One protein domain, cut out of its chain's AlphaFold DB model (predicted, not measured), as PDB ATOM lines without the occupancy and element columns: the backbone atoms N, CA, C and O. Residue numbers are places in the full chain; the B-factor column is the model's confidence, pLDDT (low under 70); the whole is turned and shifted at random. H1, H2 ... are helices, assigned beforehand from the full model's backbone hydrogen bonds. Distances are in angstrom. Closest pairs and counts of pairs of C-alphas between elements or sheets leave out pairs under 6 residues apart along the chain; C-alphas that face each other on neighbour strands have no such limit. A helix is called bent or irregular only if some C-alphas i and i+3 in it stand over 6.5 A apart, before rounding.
ATOM      1  N   GLU A   3     -12.814  10.466   5.142       96.62
ATOM      2  CA  GLU A   3     -11.990  11.040   6.232       96.62
ATOM      3  C   GLU A   3     -11.074  12.199   5.795       96.62
ATOM      4  O   GLU A   3     -10.613  12.986   6.617       96.62
ATOM      5  N   ARG A   4     -10.789  12.300   4.494       95.56
ATOM      6  CA  ARG A   4      -9.919  13.317   3.892       95.56
ATOM      7  C   ARG A   4     -10.707  14.399   3.151       95.56
ATOM      8  O   ARG A   4     -10.082  15.265   2.555       95.56
ATOM      9  N   ASN A   5     -12.041  14.346   3.171       96.62
ATOM     10  CA  ASN A   5     -12.943  15.266   2.467       96.62
ATOM     11  C   ASN A   5     -12.687  15.365   0.951       96.62
ATOM     12  O   ASN A   5     -12.796  16.437   0.369       96.62
ATOM     13  N   ILE A   6     -12.328  14.244   0.320       97.44
ATOM     14  CA  ILE A   6     -12.096  14.143  -1.137       97.44
ATOM     15  C   ILE A   6     -12.915  13.016  -1.778       97.44
ATOM     16  O   ILE A   6     -12.573  12.535  -2.851       97.44
ATOM     17  N   HIS A   7     -13.914  12.495  -1.067       97.94
ATOM     18  CA  HIS A   7     -14.827  11.509  -1.633       97.94
ATOM     19  C   HIS A   7     -15.836  12.214  -2.535       97.94
ATOM     20  O   HIS A   7     -16.319  13.282  -2.177       97.94
ATOM     21  N   GLU A   8     -16.138  11.583  -3.660       98.12
ATOM     22  CA  GLU A   8     -17.051  12.074  -4.682       98.12
ATOM     23  C   GLU A   8     -17.996  10.942  -5.064       98.12
ATOM     24  O   GLU A   8     -17.560   9.790  -5.190       98.12
ATOM     25  N   ASP A   9     -19.268  11.276  -5.259       96.12
ATOM     26  CA  ASP A   9     -20.216  10.393  -5.927       96.12
ATOM     27  C   ASP A   9     -20.150  10.551  -7.463       96.12
ATOM     28  O   ASP A   9     -19.298  11.254  -8.019       96.12
ATOM     29  N   CYS A  10     -21.045   9.871  -8.187       96.88
ATOM     30  CA  CYS A  10     -21.084   9.957  -9.646       96.88
ATOM     31  C   CYS A  10     -21.352  11.383 -10.153       96.88
ATOM     32  O   CYS A  10     -20.788  11.784 -11.173       96.88
ATOM     33  N   VAL A  11     -22.223  12.138  -9.483       96.94
ATOM     34  CA  VAL A  11     -22.592  13.496  -9.898       96.94
ATOM     35  C   VAL A  11     -21.435  14.448  -9.629       96.94
ATOM     36  O   VAL A  11     -21.072  15.210 -10.527       96.94
ATOM     37  N   ASP A  12     -20.806  14.352  -8.460       97.94
ATOM     38  CA  ASP A  12     -19.622  15.134  -8.097       97.94
ATOM     39  C   ASP A  12     -18.490  14.932  -9.113       97.94
ATOM     40  O   ASP A  12     -17.939  15.905  -9.642       97.94
ATOM     41  N   GLN A  13     -18.200  13.675  -9.481       98.31
ATOM     42  CA  GLN A  13     -17.187  13.376 -10.498       98.31
ATOM     43  C   GLN A  13     -17.526  13.982 -11.860       98.31
ATOM     44  O   GLN A  13     -16.640  14.511 -12.535       98.31
ATOM     45  N   MET A  14     -18.793  13.926 -12.283       98.38
ATOM     46  CA  MET A  14     -19.207  14.528 -13.554       98.38
ATOM     47  C   MET A  14     -19.113  16.053 -13.510       98.38
ATOM     48  O   MET A  14     -18.617  16.663 -14.459       98.38
ATOM     49  N   ILE A  15     -19.523  16.678 -12.404       97.94
ATOM     50  CA  ILE A  15     -19.386  18.124 -12.204       97.94
ATOM     51  C   ILE A  15     -17.914  18.524 -12.309       97.94
ATOM     52  O   ILE A  15     -17.589  19.431 -13.083       97.94
ATOM     53  N   ARG A  16     -17.011  17.821 -11.612       97.62
ATOM     54  CA  ARG A  16     -15.571  18.099 -11.666       97.62
ATOM     55  C   ARG A  16     -14.983  17.860 -13.052       97.62
ATOM     56  O   ARG A  16     -14.219  18.692 -13.540       97.62
ATOM     57  N   LEU A  17     -15.357  16.771 -13.725       97.81
ATOM     58  CA  LEU A  17     -14.933  16.490 -15.099       97.81
ATOM     59  C   LEU A  17     -15.261  17.667 -16.028       97.81
ATOM     60  O   LEU A  17     -14.395  18.158 -16.758       97.81
ATOM     61  N   PHE A  18     -16.501  18.153 -15.991       97.12
ATOM     62  CA  PHE A  18     -16.916  19.244 -16.863       97.12
ATOM     63  C   PHE A  18     -16.297  20.583 -16.462       97.12
ATOM     64  O   PHE A  18     -15.743  21.268 -17.321       97.12
ATOM     65  N   ALA A  19     -16.353  20.947 -15.181       95.38
ATOM     66  CA  ALA A  19     -15.892  22.247 -14.700       95.38
ATOM     67  C   ALA A  19     -14.361  22.389 -14.735       95.38
ATOM     68  O   ALA A  19     -13.837  23.452 -15.073       95.38
ATOM     69  N   GLU A  20     -13.636  21.317 -14.409       95.12
ATOM     70  CA  GLU A  20     -12.193  21.360 -14.174       95.12
ATOM     71  C   GLU A  20     -11.356  20.569 -15.182       95.12
ATOM     72  O   GLU A  20     -10.131  20.548 -15.062       95.12
ATOM     73  N   ARG A  21     -11.956  19.884 -16.159       95.44
ATOM     74  CA  ARG A  21     -11.184  19.216 -17.221       95.44
ATOM     75  C   ARG A  21     -11.622  19.692 -18.601       95.44
ATOM     76  O   ARG A  21     -10.785  20.211 -19.336       95.44
ATOM     77  N   ILE A  22     -12.910  19.570 -18.929       96.19
ATOM     78  CA  ILE A  22     -13.426  19.815 -20.290       96.19
ATOM     79  C   ILE A  22     -13.638  21.309 -20.576       96.19
ATOM     80  O   ILE A  22     -13.192  21.798 -21.612       96.19
ATOM     81  N   TYR A  23     -14.292  22.047 -19.675       95.00
ATOM     82  CA  TYR A  23     -14.698  23.445 -19.893       95.00
ATOM     83  C   TYR A  23     -13.996  24.425 -18.945       95.00
ATOM     84  O   TYR A  23     -14.602  25.378 -18.449       95.00
ATOM     85  N   ARG A  24     -12.696  24.215 -18.696       92.12
ATOM     86  CA  ARG A  24     -11.909  25.115 -17.843       92.12
ATOM     87  C   ARG A  24     -11.867  26.528 -18.412       92.12
ATOM     88  O   ARG A  24     -11.441  26.768 -19.541       92.12
ATOM     89  N   LYS A  25     -12.274  27.495 -17.594       89.31
ATOM     90  CA  LYS A  25     -12.308  28.904 -17.983       89.31
ATOM     91  C   LYS A  25     -10.897  29.422 -18.272       89.31
ATOM     92  O   LYS A  25     -10.048  29.429 -17.389       89.31
ATOM     93  N   GLY A  26     -10.689  29.942 -19.479       86.19
ATOM     94  CA  GLY A  26      -9.429  30.585 -19.872       86.19
ATOM     95  C   GLY A  26      -8.332  29.623 -20.335       86.19
ATOM     96  O   GLY A  26      -7.250  30.086 -20.683       86.19
ATOM     97  N   GLU A  27      -8.610  28.320 -20.398       86.25
ATOM     98  CA  GLU A  27      -7.691  27.316 -20.930       86.25
ATOM     99  C   GLU A  27      -8.298  26.639 -22.163       86.25
ATOM    100  O   GLU A  27      -9.485  26.330 -22.198       86.25
ATOM    101  N   THR A  28      -7.484  26.413 -23.196       83.25
ATOM    102  CA  THR A  28      -7.914  25.742 -24.437       83.25
ATOM    103  C   THR A  28      -7.510  24.273 -24.494       83.25
ATOM    104  O   THR A  28      -7.998  23.535 -25.346       83.25
ATOM    105  N   GLN A  29      -6.612  23.840 -23.608       92.12
ATOM    106  CA  GLN A  29      -6.116  22.469 -23.563       92.12
ATOM    107  C   GLN A  29      -6.845  21.672 -22.482       92.12
ATOM    108  O   GLN A  29      -7.033  22.149 -21.364       92.12
ATOM    109  N   ILE A  30      -7.236  20.444 -22.816       96.25
ATOM    110  CA  ILE A  30      -7.801  19.486 -21.864       96.25
ATOM    111  C   ILE A  30      -6.632  18.710 -21.241       96.25
ATOM    112  O   ILE A  30      -5.810  18.175 -21.988       96.25
ATOM    113  N   PRO A  31      -6.522  18.648 -19.902       94.88
ATOM    114  CA  PRO A  31      -5.424  17.953 -19.253       94.88
ATOM    115  C   PRO A  31      -5.626  16.442 -19.402       94.88
ATOM    116  O   PRO A  31      -6.690  15.905 -19.084       94.88
ATOM    117  N   VAL A  32      -4.593  15.766 -19.895       97.44
ATOM    118  CA  VAL A  32      -4.583  14.324 -20.151       97.44
ATOM    119  C   VAL A  32      -3.278  13.706 -19.660       97.44
ATOM    120  O   VAL A  32      -2.273  14.400 -19.506       97.44
ATOM    121  N   ASP A  33      -3.293  12.400 -19.406       97.56
ATOM    122  CA  ASP A  33      -2.078  11.636 -19.128       97.56
ATOM    123  C   ASP A  33      -1.243  11.379 -20.400       97.56
ATOM    124  O   ASP A  33      -1.577  11.815 -21.504       97.56
ATOM    125  N   THR A  34      -0.137  10.647 -20.255       97.75
ATOM    126  CA  THR A  34       0.773  10.306 -21.363       97.75
ATOM    127  C   THR A  34       0.138   9.439 -22.451       97.75
ATOM    128  O   THR A  34       0.695   9.333 -23.539       97.75
ATOM    129  N   GLU A  35      -1.007   8.816 -22.172       98.19
ATOM    130  CA  GLU A  35      -1.780   8.015 -23.126       98.19
ATOM    131  C   GLU A  35      -2.964   8.801 -23.714       98.19
ATOM    132  O   GLU A  35      -3.745   8.256 -24.494       98.19
ATOM    133  N   GLY A  36      -3.109  10.084 -23.369       97.19
ATOM    134  CA  GLY A  36      -4.182  10.935 -23.874       97.19
ATOM    135  C   GLY A  36      -5.525  10.747 -23.163       97.19
ATOM    136  O   GLY A  36      -6.554  11.148 -23.709       97.19
ATOM    137  N   ARG A  37      -5.552  10.161 -21.959       98.00
ATOM    138  CA  ARG A  37      -6.783   9.973 -21.167       98.00
ATOM    139  C   ARG A  37      -6.982  11.115 -20.179       98.00
ATOM    140  O   ARG A  37      -6.047  11.502 -19.480       98.00
ATOM    141  N   ILE A  38      -8.216  11.598 -20.046       97.88
ATOM    142  CA  ILE A  38      -8.592  12.465 -18.923       97.88
ATOM    143  C   ILE A  38      -8.644  11.605 -17.660       97.88
ATOM    144  O   ILE A  38      -9.305  10.566 -17.644       97.88
ATOM    145  N   ARG A  39      -7.957  12.041 -16.604       98.06
ATOM    146  CA  ARG A  39      -7.917  11.349 -15.313       98.06
ATOM    147  C   ARG A  39      -8.782  12.096 -14.308       98.06
ATOM    148  O   ARG A  39      -8.494  13.242 -13.964       98.06
ATOM    149  N   VAL A  40      -9.868  11.445 -13.910       97.25
ATOM    150  CA  VAL A  40     -10.744  11.860 -12.801       97.25
ATOM    151  C   VAL A  40     -10.605  10.925 -11.601       97.25
ATOM    152  O   VAL A  40     -11.082  11.225 -10.517       97.25
ATOM    153  N   ASP A  41      -9.881   9.822 -11.767       98.00
ATOM    154  CA  ASP A  41      -9.427   8.928 -10.704       98.00
ATOM    155  C   ASP A  41      -8.198   9.484  -9.960       98.00
ATOM    156  O   ASP A  41      -7.633   8.827  -9.093       98.00
ATOM    157  N   ASP A  42      -7.761  10.702 -10.275       97.25
ATOM    158  CA  ASP A  42      -6.562  11.336  -9.730       97.25
ATOM    159  C   ASP A  42      -6.601  11.510  -8.201       97.25
ATOM    160  O   ASP A  42      -5.577  11.339  -7.534       97.25
ATOM    161  N   LEU A  43      -7.780  11.775  -7.629       97.31
ATOM    162  CA  LEU A  43      -7.968  11.830  -6.173       97.31
ATOM    163  C   LEU A  43      -7.868  10.444  -5.518       97.31
ATOM    164  O   LEU A  43      -7.291  10.308  -4.437       97.31
ATOM    165  N   GLU A  44      -8.413   9.416  -6.169       98.25
ATOM    166  CA  GLU A  44      -8.398   8.029  -5.691       98.25
ATOM    167  C   GLU A  44      -6.995   7.416  -5.780       98.25
ATOM    168  O   GLU A  44      -6.523   6.766  -4.843       98.25
ATOM    169  N   MET A  45      -6.302   7.662  -6.890       97.88
ATOM    170  CA  MET A  45      -4.986   7.099  -7.192       97.88
ATOM    171  C   MET A  45      -3.832   7.832  -6.495       97.88
ATOM    172  O   MET A  45      -2.671   7.439  -6.626       97.88
ATOM    173  N   GLY A  46      -4.121   8.883  -5.720       96.81
ATOM    174  CA  GLY A  46      -3.122   9.613  -4.948       96.81
ATOM    175  C   GLY A  46      -2.387   8.712  -3.935       96.81
ATOM    176  O   GLY A  46      -3.037   7.931  -3.230       96.81
ATOM    177  N   PRO A  47      -1.054   8.855  -3.751       96.94
ATOM    178  CA  PRO A  47      -0.267   7.969  -2.882       96.94
ATOM    179  C   PRO A  47      -0.799   7.877  -1.454       96.94
ATOM    180  O   PRO A  47      -0.763   6.828  -0.824       96.94
ATOM    181  N   SER A  48      -1.327   8.983  -0.929       95.38
ATOM    182  CA  SER A  48      -1.835   9.011   0.436       95.38
ATOM    183  C   SER A  48      -3.146   8.232   0.602       95.38
ATOM    184  O   SER A  48      -3.378   7.682   1.673       95.38
ATOM    185  N   VAL A  49      -3.979   8.142  -0.440       98.12
ATOM    186  CA  VAL A  49      -5.179   7.290  -0.434       98.12
ATOM    187  C   VAL A  49      -4.777   5.830  -0.613       98.12
ATOM    188  O   VAL A  49      -5.145   5.002   0.214       98.12
ATOM    189  N   GLN A  50      -3.969   5.524  -1.629       98.56
ATOM    190  CA  GLN A  50      -3.580   4.147  -1.952       98.56
ATOM    191  C   GLN A  50      -2.775   3.471  -0.833       98.56
ATOM    192  O   GLN A  50      -3.013   2.302  -0.523       98.56
ATOM    193  N   ASN A  51      -1.878   4.203  -0.164       98.25
ATOM    194  CA  ASN A  51      -1.138   3.675   0.985       98.25
ATOM    195  C   ASN A  51      -2.067   3.347   2.163       98.25
ATOM    196  O   ASN A  51      -1.911   2.305   2.793       98.25
ATOM    197  N   GLU A  52      -3.047   4.211   2.439       98.19
ATOM    198  CA  GLU A  52      -4.020   3.999   3.515       98.19
ATOM    199  C   GLU A  52      -4.929   2.802   3.212       98.19
ATOM    200  O   GLU A  52      -5.129   1.940   4.065       98.19
ATOM    201  N   VAL A  53      -5.433   2.708   1.977       98.19
ATOM    202  CA  VAL A  53      -6.238   1.567   1.518       98.19
ATOM    203  C   VAL A  53      -5.446   0.267   1.642       98.19
ATOM    204  O   VAL A  53      -5.948  -0.699   2.212       98.19
ATOM    205  N   SER A  54      -4.189   0.253   1.189       98.44
ATOM    206  CA  SER A  54      -3.316  -0.925   1.281       98.44
ATOM    207  C   SER A  54      -3.076  -1.354   2.732       98.44
ATOM    208  O   SER A  54      -3.159  -2.540   3.048       98.44
ATOM    209  N   ALA A  55      -2.820  -0.398   3.630       98.31
ATOM    210  CA  ALA A  55      -2.604  -0.670   5.051       98.31
ATOM    211  C   ALA A  55      -3.858  -1.245   5.732       98.31
ATOM    212  O   ALA A  55      -3.767  -2.208   6.499       98.31
ATOM    213  N   ARG A  56      -5.039  -0.698   5.421       98.19
ATOM    214  CA  ARG A  56      -6.321  -1.202   5.937       98.19
ATOM    215  C   ARG A  56      -6.627  -2.598   5.412       98.19
ATOM    216  O   ARG A  56      -6.927  -3.482   6.204       98.19
ATOM    217  N   LEU A  57      -6.480  -2.830   4.108       98.00
ATOM    218  CA  LEU A  57      -6.725  -4.144   3.502       98.00
ATOM    219  C   LEU A  57      -5.808  -5.238   4.060       98.00
ATOM    220  O   LEU A  57      -6.234  -6.381   4.182       98.00
ATOM    221  N   ALA A  58      -4.577  -4.899   4.444       98.44
ATOM    222  CA  ALA A  58      -3.655  -5.854   5.055       98.44
ATOM    223  C   ALA A  58      -4.057  -6.289   6.480       98.44
ATOM    224  O   ALA A  58      -3.521  -7.275   6.983       98.44
ATOM    225  N   THR A  59      -4.950  -5.550   7.146       98.19
ATOM    226  CA  THR A  59      -5.288  -5.743   8.569       98.19
ATOM    227  C   THR A  59      -6.777  -5.963   8.832       98.19
ATOM    228  O   THR A  59      -7.159  -6.274   9.961       98.19
ATOM    229  N   VAL A  60      -7.621  -5.803   7.813       98.19
ATOM    230  CA  VAL A  60      -9.070  -5.926   7.954       98.19
ATOM    231  C   VAL A  60      -9.498  -7.373   8.190       98.19
ATOM    232  O   VAL A  60      -9.011  -8.301   7.547       98.19
ATOM    233  N   ASP A  61     -10.440  -7.550   9.109       98.19
ATOM    234  CA  ASP A  61     -11.110  -8.809   9.413       98.19
ATOM    235  C   ASP A  61     -12.581  -8.560   9.794       98.19
ATOM    236  O   ASP A  61     -13.052  -7.420   9.861       98.19
ATOM    237  N   GLU A  62     -13.329  -9.633  10.054       97.62
ATOM    238  CA  GLU A  62     -14.753  -9.560  10.410       97.62
ATOM    239  C   GLU A  62     -15.021  -8.720  11.671       97.62
ATOM    240  O   GLU A  62     -16.038  -8.034  11.761       97.62
ATOM    241  N   SER A  63     -14.107  -8.737  12.644       98.06
ATOM    242  CA  SER A  63     -14.272  -8.046  13.927       98.06
ATOM    243  C   SER A  63     -14.018  -6.538  13.840       98.06
ATOM    244  O   SER A  63     -14.457  -5.777  14.713       98.06
ATOM    245  N   ASN A  64     -13.295  -6.092  12.807       97.81
ATOM    246  CA  ASN A  64     -12.844  -4.710  12.666       97.81
ATOM    247  C   ASN A  64     -13.336  -4.011  11.383       97.81
ATOM    248  O   ASN A  64     -13.071  -2.818  11.219       97.81
ATOM    249  N   LEU A  65     -14.106  -4.700  10.531       97.50
ATOM    250  CA  LEU A  65     -14.569  -4.195   9.235       97.50
ATOM    251  C   LEU A  65     -15.191  -2.793   9.308       97.50
ATOM    252  O   LEU A  65     -14.737  -1.896   8.607       97.50
ATOM    253  N   HIS A  66     -16.168  -2.568  10.192       96.69
ATOM    254  CA  HIS A  66     -16.848  -1.265  10.334       96.69
ATOM    255  C   HIS A  66     -15.951  -0.145  10.889       96.69
ATOM    256  O   HIS A  66     -16.343   1.018  10.891       96.69
ATOM    257  N   LYS A  67     -14.761  -0.476  11.409       96.75
ATOM    258  CA  LYS A  67     -13.788   0.517  11.889       96.75
ATOM    259  C   LYS A  67     -12.815   0.930  10.793       96.75
ATOM    260  O   LYS A  67     -12.353   2.066  10.798       96.75
ATOM    261  N   LEU A  68     -12.451  -0.002   9.911       97.56
ATOM    262  CA  LEU A  68     -11.437   0.225   8.881       97.56
ATOM    263  C   LEU A  68     -12.051   0.573   7.523       97.56
ATOM    264  O   LEU A  68     -11.455   1.332   6.761       97.56
ATOM    265  N   ALA A  69     -13.239   0.066   7.223       97.06
ATOM    266  CA  ALA A  69     -13.954   0.307   5.980       97.06
ATOM    267  C   ALA A  69     -15.301   0.996   6.239       97.06
ATOM    268  O   ALA A  69     -15.717   1.184   7.379       97.06
ATOM    269  N   ASP A  70     -15.983   1.351   5.153       97.56
ATOM    270  CA  ASP A  70     -17.303   1.983   5.174       97.56
ATOM    271  C   ASP A  70     -18.359   1.078   4.504       97.56
ATOM    272  O   ASP A  70     -18.843   1.386   3.411       97.56
ATOM    273  N   PRO A  71     -18.684  -0.089   5.102       97.06
ATOM    274  CA  PRO A  71     -19.695  -0.990   4.548       97.06
ATOM    275  C   PRO A  71     -21.099  -0.369   4.563       97.06
ATOM    276  O   PRO A  71     -21.903  -0.674   3.684       97.06
ATOM    277  N   ASP A  72     -21.389   0.522   5.516       96.69
ATOM    278  CA  ASP A  72     -22.681   1.206   5.619       96.69
ATOM    279  C   ASP A  72     -22.864   2.216   4.481       96.69
ATOM    280  O   ASP A  72     -23.915   2.240   3.839       96.69
ATOM    281  N   GLY A  73     -21.825   2.995   4.167       96.00
ATOM    282  CA  GLY A  73     -21.802   3.864   2.993       96.00
ATOM    283  C   GLY A  73     -21.935   3.077   1.695       96.00
ATOM    284  O   GLY A  73     -22.789   3.407   0.880       96.00
ATOM    285  N   PHE A  74     -21.179   1.985   1.539       96.88
ATOM    286  CA  PHE A  74     -21.302   1.110   0.369       96.88
ATOM    287  C   PHE A  74     -22.723   0.548   0.208       96.88
ATOM    288  O   PHE A  74     -23.283   0.576  -0.888       96.88
ATOM    289  N   ARG A  75     -23.327   0.055   1.298       97.38
ATOM    290  CA  ARG A  75     -24.704  -0.458   1.295       97.38
ATOM    291  C   ARG A  75     -25.696   0.635   0.903       97.38
ATOM    292  O   ARG A  75     -26.583   0.369   0.098       97.38
ATOM    293  N   ASN A  76     -25.543   1.838   1.449       96.50
ATOM    294  CA  ASN A  76     -26.405   2.973   1.139       96.50
ATOM    295  C   ASN A  76     -26.306   3.362  -0.345       96.50
ATOM    296  O   ASN A  76     -27.325   3.460  -1.023       96.50
ATOM    297  N   ASP A  77     -25.090   3.481  -0.881       95.81
ATOM    298  CA  ASP A  77     -24.865   3.808  -2.293       95.81
ATOM    299  C   ASP A  77     -25.449   2.723  -3.216       95.81
ATOM    300  O   ASP A  77     -26.134   3.031  -4.196       95.81
ATOM    301  N   PHE A  78     -25.264   1.446  -2.861       97.00
ATOM    302  CA  PHE A  78     -25.856   0.316  -3.579       97.00
ATOM    303  C   PHE A  78     -27.388   0.371  -3.582       97.00
ATOM    304  O   PHE A  78     -28.014   0.197  -4.627       97.00
ATOM    305  N   LEU A  79     -28.005   0.614  -2.426       97.69
ATOM    306  CA  LEU A  79     -29.460   0.671  -2.291       97.69
ATOM    307  C   LEU A  79     -30.050   1.868  -3.035       97.69
ATOM    308  O   LEU A  79     -31.027   1.707  -3.769       97.69
ATOM    309  N   ARG A  80     -29.410   3.035  -2.941       96.06
ATOM    310  CA  ARG A  80     -29.834   4.250  -3.647       96.06
ATOM    311  C   ARG A  80     -29.784   4.103  -5.154       96.06
ATOM    312  O   ARG A  80     -30.707   4.562  -5.825       96.06
ATOM    313  N   ALA A  81     -28.779   3.406  -5.686       95.94
ATOM    314  CA  ALA A  81     -28.720   3.084  -7.112       95.94
ATOM    315  C   ALA A  81     -29.939   2.272  -7.595       95.94
ATOM    316  O   ALA A  81     -30.269   2.303  -8.778       95.94
ATOM    317  N   HIS A  82     -30.635   1.589  -6.680       96.62
ATOM    318  CA  HIS A  82     -31.843   0.805  -6.943       96.62
ATOM    319  C   HIS A  82     -33.128   1.468  -6.409       96.62
ATOM    320  O   HIS A  82     -34.173   0.826  -6.369       96.62
ATOM    321  N   GLY A  83     -33.073   2.741  -6.003       96.12
ATOM    322  CA  GLY A  83     -34.238   3.483  -5.509       96.12
ATOM    323  C   GLY A  83     -34.605   3.220  -4.044       96.12
ATOM    324  O   GLY A  83     -35.682   3.626  -3.606       96.12
TER     325      GLY A  83
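This is residues 3 to 83 of the 99 residues of the protein "Reductase TDE_0597" of uncultured spirochete (UniProt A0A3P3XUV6). The model is a loose, open chain of four helices, no two of which touch: H1 is followed by a long link that makes one far end and folds back towards H2, and beyond H2 the chain turns through the short H3 into H4. Residues 70 to 76 and 78 to 83, most of them in H4, stick out from the rest, and so do residues 23 to 28 at the turn after H1. The printed part has 81 residues with four named helices in the order H1, H2, H3, H4 and no named strand; the class is all helix, though the named helices hold 39 of the 81 residues, under half. The whole is loose, with a radius of gyration of the C-alphas of 16.4 A, and elongated, spanning 52 by 33 by 22 A.

The longest helix is H1, residues 10 to 22. It is only just irregular: C-alphas 19 and 22 are 6.6 A apart. H1 is apart from H2, residues 47 to 57, which follows it in the chain. H2 and H3, residues 65 to 68, are close but not clearly touching, and their closest C-alphas, those of Arg 56 and Leu 68, are 6.1 A apart. H3 and H4, residues 71 to 81, are also close but not clearly touching; their closest C-alphas, those of Leu 65 and Pro 71, are 7.6 A apart. H4 is apart from H1 and from H2, and H1 is apart from H3. In H4 every O i to N i+4 pair is within hydrogen-bond range, in H1 8 of 9 are and in H2 6 of 7; H3 is too short for such a pair, and its one O i to N i+3 pair is within range.

H1 is 16.4 A long from its first C-alpha, that of Cys 10 at (-21.084, 9.957, -9.646), to its last. H2 begins at Pro 47, with its C-alpha at (-0.267, 7.969, -2.882), and is 15.1 A long. H3, from Leu 65 to Leu 68, measures 5.4 A. H4 is 15.3 A long and ends at Ala 81, with its C-alpha at (-28.720, 3.084, -7.112).

The two C-alphas farthest apart, those of Gly 26 and Ser 63, are 51.6 A from each other. Without the stretches that stand free, the body has 62 residues and spans 48 by 26 by 16 A. The link from H1 to H2, residues 23 to 46, is long; the one from H2 to H3, with 7 residues, is short, and the one from H3 to H4, with 2 residues, is tight. The printed part has no cut. Its mean pLDDT is 96.6, and no printed residue is under 70.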